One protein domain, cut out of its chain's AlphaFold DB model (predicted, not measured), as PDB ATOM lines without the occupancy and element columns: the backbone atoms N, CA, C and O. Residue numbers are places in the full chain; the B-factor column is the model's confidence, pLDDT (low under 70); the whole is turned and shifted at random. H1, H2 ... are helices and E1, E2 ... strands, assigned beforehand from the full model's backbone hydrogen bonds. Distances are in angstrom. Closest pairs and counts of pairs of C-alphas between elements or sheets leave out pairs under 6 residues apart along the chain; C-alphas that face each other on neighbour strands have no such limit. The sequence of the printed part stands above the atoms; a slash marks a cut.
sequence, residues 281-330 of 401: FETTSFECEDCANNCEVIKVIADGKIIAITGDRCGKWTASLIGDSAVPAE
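This is residues 281 to 330 of the 401 residues of the protein "Putative CoA-substrate-specific enzyme activase" of Halanaerobium saccharolyticum (UniProt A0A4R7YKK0). A strongly twisted sheet of three antiparallel strands, folded as two successive hairpins, has the short helix H1 packed on it at strand E3, and residues 322 to 330 form a tail after H1. The 50 printed residues hold E1, E2, E3 and H1 in chain order, mostly strand, with sheet order E1, E2, E3. It is compact, radius of gyration of the C-alphas 11.2 A, spanning 32 by 23 by 15 A.

E1, residues 281 to 288, and E2, residues 295 to 302, form an antiparallel hairpin at 157 degrees, with N 284 and O 299 3.0 A apart. E2 and E3, residues 305 to 310, form another at 152 degrees, with N 300 and O 308 2.8 A apart; these three strands make a meander, each the antiparallel neighbour of the one before. H1, residues 318 to 321, is on the sheet at a height of 6.6 A, only just over E3, with 3 C-alphas falling on it; the closest C-alphas, Ile 309 and Thr 318, are 5.0 A apart. H1 is too short for an O i to N i+4 pair, and its 1 O i to N i+3 pair is not within hydrogen-bond range.

E1 begins at C-alpha 281 (179.395, 178.071, 273.091) and is 22.4 A long, E2 22.5 A, E3 15.0 A; H1, 6.4 A long, ends at C-alpha 321 (169.629, 164.830, 269.372).

The farthest C-alphas, Ala 292 and Asp 303, are 33.5 A apart. The printed part has no cut and no long link; residues 321 to 330 have pLDDT under 70.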
ATOM      1  N   PHE A 281     179.912 178.696 274.300       87.19
ATOM      2  CA  PHE A 281     179.395 178.071 273.091       87.19
ATOM      3  C   PHE A 281     180.523 177.823 272.093       87.19
ATOM      4  O   PHE A 281     181.308 178.718 271.786       87.19
ATOM      5  N   GLU A 282     180.559 176.615 271.545       88.62
ATOM      6  CA  GLU A 282     181.452 176.220 270.463       88.62
ATOM      7  C   GLU A 282     180.630 175.622 269.319       88.62
ATOM      8  O   GLU A 282     179.648 174.908 269.533       88.62
ATOM      9  N   THR A 283     181.038 175.900 268.082       86.38
ATOM     10  CA  THR A 283     180.447 175.297 266.886       86.38
ATOM     11  C   THR A 283     181.491 174.501 266.122       86.38
ATOM     12  O   THR A 283     182.550 175.028 265.789       86.38
ATOM     13  N   THR A 284     181.172 173.254 265.790       90.75
ATOM     14  CA  THR A 284     181.995 172.406 264.910       90.75
ATOM     15  C   THR A 284     181.165 171.970 263.709       90.75
ATOM     16  O   THR A 284     179.945 171.885 263.821       90.75
ATOM     17  N   SER A 285     181.786 171.683 262.565       93.75
ATOM     18  CA  SER A 285     181.074 171.159 261.394       93.75
ATOM     19  C   SER A 285     181.754 169.933 260.788       93.75
ATOM     20  O   SER A 285     182.926 169.652 261.050       93.75
ATOM     21  N   PHE A 286     180.985 169.150 260.031       94.62
ATOM     22  CA  PHE A 286     181.482 168.041 259.217       94.62
ATOM     23  C   PHE A 286     180.623 167.867 257.960       94.62
ATOM     24  O   PHE A 286     179.451 168.237 257.946       94.62
ATOM     25  N   GLU A 287     181.191 167.273 256.913       95.94
ATOM     26  CA  GLU A 287     180.472 166.978 255.672       95.94
ATOM     27  C   GLU A 287     179.779 165.608 255.760       95.94
ATOM     28  O   GLU A 287     180.388 164.601 256.131       95.94
ATOM     29  N   CYS A 288     178.481 165.567 255.463       94.88
ATOM     30  CA  CYS A 288     177.681 164.345 255.465       94.88
ATOM     31  C   CYS A 288     177.626 163.731 254.061       94.88
ATOM     32  O   CYS A 288     176.895 164.209 253.198       94.88
ATOM     33  N   GLU A 289     178.331 162.617 253.867       95.56
ATOM     34  CA  GLU A 289     178.457 161.917 252.574       95.56
ATOM     35  C   GLU A 289     177.363 160.850 252.328       95.56
ATOM     36  O   GLU A 289     177.475 160.012 251.436       95.56
ATOM     37  N   ASP A 290     176.284 160.838 253.120       94.25
ATOM     38  CA  ASP A 290     175.262 159.777 253.057       94.25
ATOM     39  C   ASP A 290     174.389 159.827 251.788       94.25
ATOM     40  O   ASP A 290     173.720 158.850 251.446       94.25
ATOM     41  N   CYS A 291     174.344 160.970 251.100       94.31
ATOM     42  CA  CYS A 291     173.603 161.147 249.853       94.31
ATOM     43  C   CYS A 291     174.216 162.270 249.005       94.31
ATOM     44  O   CYS A 291     175.081 163.008 249.462       94.31
ATOM     45  N   ALA A 292     173.701 162.465 247.790       93.81
ATOM     46  CA  ALA A 292     174.207 163.462 246.841       93.81
ATOM     47  C   ALA A 292     174.125 164.931 247.316       93.81
ATOM     48  O   ALA A 292     174.647 165.811 246.636       93.81
ATOM     49  N   ASN A 293     173.467 165.213 248.448       92.06
ATOM     50  CA  ASN A 293     173.374 166.566 248.989       92.06
ATOM     51  C   ASN A 293     174.659 167.050 249.675       92.06
ATOM     52  O   ASN A 293     174.773 168.261 249.832       92.06
ATOM     53  N   ASN A 294     175.556 166.151 250.114       92.81
ATOM     54  CA  ASN A 294     176.827 166.481 250.787       92.81
ATOM     55  C   ASN A 294     176.709 167.672 251.755       92.81
ATOM     56  O   ASN A 294     177.360 168.702 251.599       92.81
ATOM     57  N   CYS A 295     175.765 167.582 252.697       92.38
ATOM     58  CA  CYS A 295     175.431 168.712 253.561       92.38
ATOM     59  C   CYS A 295     176.581 169.008 254.528       92.38
ATOM     60  O   CYS A 295     177.116 168.081 255.140       92.38
ATOM     61  N   GLU A 296     176.891 170.288 254.739       94.56
ATOM     62  CA  GLU A 296     177.658 170.708 255.910       94.56
ATOM     63  C   GLU A 296     176.749 170.631 257.142       94.56
ATOM     64  O   GLU A 296     175.766 171.362 257.265       94.56
ATOM     65  N   VAL A 297     177.068 169.715 258.050       91.81
ATOM     66  CA  VAL A 297     176.341 169.505 259.299       91.81
ATOM     67  C   VAL A 297     177.074 170.216 260.421       91.81
ATOM     68  O   VAL A 297     178.252 169.962 260.665       91.81
ATOM     69  N   ILE A 298     176.363 171.078 261.135       89.94
ATOM     70  CA  ILE A 298     176.889 171.932 262.196       89.94
ATOM     71  C   ILE A 298     176.432 171.384 263.545       89.94
ATOM     72  O   ILE A 298     175.246 171.133 263.746       89.94
ATOM     73  N   LYS A 299     177.359 171.232 264.489       91.12
ATOM     74  CA  LYS A 299     177.098 170.894 265.890       91.12
ATOM     75  C   LYS A 299     177.311 172.125 266.752       91.12
ATOM     76  O   LYS A 299     178.358 172.761 266.664       91.12
ATOM     77  N   VAL A 300     176.352 172.402 267.621       87.50
ATOM     78  CA  VAL A 300     176.428 173.468 268.621       87.50
ATOM     79  C   VAL A 300     176.653 172.820 269.975       87.50
ATOM     80  O   VAL A 300     175.892 171.943 270.388       87.50
ATOM     81  N   ILE A 301     177.712 173.239 270.650       89.19
ATOM     82  CA  ILE A 301     178.179 172.699 271.919       89.19
ATOM     83  C   ILE A 301     178.067 173.817 272.950       89.19
ATOM     84  O   ILE A 301     178.586 174.901 272.720       89.19
ATOM     85  N   ALA A 302     177.391 173.562 274.068       88.25
ATOM     86  CA  ALA A 302     177.357 174.456 275.222       88.25
ATOM     87  C   ALA A 302     177.993 173.748 276.419       88.25
ATOM     88  O   ALA A 302     177.587 172.631 276.753       88.25
ATOM     89  N   ASP A 303     179.005 174.368 277.028       88.88
ATOM     90  CA  ASP A 303     179.765 173.825 278.164       88.88
ATOM     91  C   ASP A 303     180.225 172.364 277.939       88.88
ATOM     92  O   ASP A 303     180.109 171.491 278.802       88.88
ATOM     93  N   GLY A 304     180.697 172.059 276.723       86.19
ATOM     94  CA  GLY A 304     181.161 170.723 276.327       86.19
ATOM     95  C   GLY A 304     180.059 169.702 275.995       86.19
ATOM     96  O   GLY A 304     180.374 168.577 275.603       86.19
ATOM     97  N   LYS A 305     178.772 170.064 276.094       86.88
ATOM     98  CA  LYS A 305     177.635 169.213 275.710       86.88
ATOM     99  C   LYS A 305     177.049 169.658 274.373       86.88
ATOM    100  O   LYS A 305     176.727 170.826 274.194       86.88
ATOM    101  N   ILE A 306     176.843 168.723 273.445       87.31
ATOM    102  CA  ILE A 306     176.125 169.013 272.197       87.31
ATOM    103  C   ILE A 306     174.665 169.340 272.544       87.31
ATOM    104  O   ILE A 306     173.966 168.504 273.117       87.31
ATOM    105  N   ILE A 307     174.225 170.549 272.200       84.88
ATOM    106  CA  ILE A 307     172.854 171.034 272.412       84.88
ATOM    107  C   ILE A 307     172.045 171.103 271.115       84.88
ATOM    108  O   ILE A 307     170.821 171.123 271.171       84.88
ATOM    109  N   ALA A 308     172.712 171.148 269.959       83.88
ATOM    110  CA  ALA A 308     172.059 171.187 268.657       83.88
ATOM    111  C   ALA A 308     172.921 170.549 267.572       83.88
ATOM    112  O   ALA A 308     174.152 170.608 267.622       83.88
ATOM    113  N   ILE A 309     172.257 169.981 266.571       88.00
ATOM    114  CA  ILE A 309     172.845 169.581 265.302       88.00
ATOM    115  C   ILE A 309     171.902 170.103 264.219       88.00
ATOM    116  O   ILE A 309     170.692 169.949 264.341       88.00
ATOM    117  N   THR A 310     172.448 170.776 263.212       86.25
ATOM    118  CA  THR A 310     171.687 171.422 262.132       86.25
ATOM    119  C   THR A 310     172.471 171.376 260.819       86.25
ATOM    120  O   THR A 310     173.590 170.871 260.778       86.25
ATOM    121  N   GLY A 311     171.900 171.903 259.737       86.75
ATOM    122  CA  GLY A 311     172.530 171.995 258.413       86.75
ATOM    123  C   GLY A 311     172.247 170.807 257.489       86.75
ATOM    124  O   GLY A 311     172.496 170.883 256.286       86.75
ATOM    125  N   ASP A 312     171.656 169.726 258.000       89.31
ATOM    126  CA  ASP A 312     171.286 168.574 257.190       89.31
ATOM    127  C   ASP A 312     169.905 168.726 256.536       89.31
ATOM    128  O   ASP A 312     168.899 168.975 257.191       89.31
ATOM    129  N   ARG A 313     169.834 168.509 255.218       86.94
ATOM    130  CA  ARG A 313     168.579 168.660 254.453       86.94
ATOM    131  C   ARG A 313     167.539 167.577 254.727       86.94
ATOM    132  O   ARG A 313     166.360 167.794 254.491       86.94
ATOM    133  N   CYS A 314     167.978 166.394 255.148       89.50
ATOM    134  CA  CYS A 314     167.109 165.228 255.317       89.50
ATOM    135  C   CYS A 314     166.626 165.016 256.760       89.50
ATOM    136  O   CYS A 314     165.895 164.063 257.012       89.50
ATOM    137  N   GLY A 315     167.061 165.849 257.712       87.00
ATOM    138  CA  GLY A 315     166.712 165.733 259.131       87.00
ATOM    139  C   GLY A 315     167.389 164.580 259.890       87.00
ATOM    140  O   GLY A 315     167.190 164.467 261.097       87.00
ATOM    141  N   LYS A 316     168.206 163.741 259.231       88.38
ATOM    142  CA  LYS A 316     168.968 162.636 259.844       88.38
ATOM    143  C   LYS A 316     169.725 163.064 261.104       88.38
ATOM    144  O   LYS A 316     169.703 162.353 262.107       88.38
ATOM    145  N   TRP A 317     170.444 164.176 261.035       88.56
ATOM    146  CA  TRP A 317     171.322 164.633 262.105       88.56
ATOM    147  C   TRP A 317     170.589 165.528 263.088       88.56
ATOM    148  O   TRP A 317     170.735 165.330 264.294       88.56
ATOM    149  N   THR A 318     169.741 166.430 262.595       85.62
ATOM    150  CA  THR A 318     168.866 167.246 263.446       85.62
ATOM    151  C   THR A 318     168.016 166.369 264.379       85.62
ATOM    152  O   THR A 318     167.954 166.619 265.581       85.62
ATOM    153  N   ALA A 319     167.455 165.262 263.881       80.62
ATOM    154  CA  ALA A 319     166.659 164.337 264.692       80.62
ATOM    155  C   ALA A 319     167.482 163.473 265.669       80.62
ATOM    156  O   ALA A 319     166.925 162.882 266.592       80.62
ATOM    157  N   SER A 320     168.805 163.384 265.499       78.31
ATOM    158  CA  SER A 320     169.657 162.495 266.309       78.31
ATOM    159  C   SER A 320     169.866 162.964 267.752       78.31
ATOM    160  O   SER A 320     170.256 162.172 268.609       78.31
ATOM    161  N   LEU A 321     169.579 164.238 268.034       69.25
ATOM    162  CA  LEU A 321     169.629 164.830 269.372       69.25
ATOM    163  C   LEU A 321     168.323 164.706 270.157       69.25
ATOM    164  O   LEU A 321     168.282 165.158 271.300       69.25
ATOM    165  N   ILE A 322     167.267 164.125 269.572       55.22
ATOM    166  CA  ILE A 322     165.954 163.994 270.213       55.22
ATOM    167  C   ILE A 322     166.035 162.930 271.324       55.22
ATOM    168  O   ILE A 322     165.657 161.772 271.166       55.22
ATOM    169  N   GLY A 323     166.571 163.368 272.459       42.50
ATOM    170  CA  GLY A 323     166.464 162.796 273.791       42.50
ATOM    171  C   GLY A 323     166.271 163.952 274.780       42.50
ATOM    172  O   GLY A 323     167.181 164.749 274.989       42.50
ATOM    173  N   ASP A 324     165.064 164.045 275.340       33.06
ATOM    174  CA  ASP A 324     164.601 164.877 276.469       33.06
ATOM    175  C   ASP A 324     164.522 166.421 276.365       33.06
ATOM    176  O   ASP A 324     164.057 167.045 277.316       33.06
ATOM    177  N   SER A 325     164.838 167.080 275.244       37.88
ATOM    178  CA  SER A 325     164.526 168.519 275.072       37.88
ATOM    179  C   SER A 325     164.126 168.849 273.633       37.88
ATOM    180  O   SER A 325     164.985 169.079 272.780       37.88
ATOM    181  N   ALA A 326     162.828 168.818 273.335       39.72
ATOM    182  CA  ALA A 326     162.321 169.054 271.987       39.72
ATOM    183  C   ALA A 326     162.144 170.556 271.707       39.72
ATOM    184  O   ALA A 326     161.334 171.211 272.351       39.72
ATOM    185  N   VAL A 327     162.855 171.072 270.699       42.94
ATOM    186  CA  VAL A 327     162.417 172.250 269.930       42.94
ATOM    187  C   VAL A 327     161.493 171.725 268.822       42.94
ATOM    188  O   VAL A 327     161.850 170.724 268.191       42.94
ATOM    189  N   PRO A 328     160.313 172.321 268.565       40.38
ATOM    190  CA  PRO A 328     159.420 171.829 267.523       40.38
ATOM    191  C   PRO A 328     160.100 171.901 266.151       40.38
ATOM    192  O   PRO A 328     160.470 172.981 265.690       40.38
ATOM    193  N   ALA A 329     160.247 170.755 265.482       38.81
ATOM    194  CA  ALA A 329     160.550 170.733 264.056       38.81
ATOM    195  C   ALA A 329     159.383 171.383 263.291       38.81
ATOM    196  O   ALA A 329     158.222 171.189 263.659       38.81
ATOM    197  N   GLU A 330     159.677 172.149 262.236       37.44
ATOM    198  CA  GLU A 330     158.655 172.661 261.317       37.44
ATOM    199  C   GLU A 330     157.843 171.466 260.778       37.44
ATOM    200  O   GLU A 330     158.311 170.713 259.929       37.44
TER     201      GLU A 330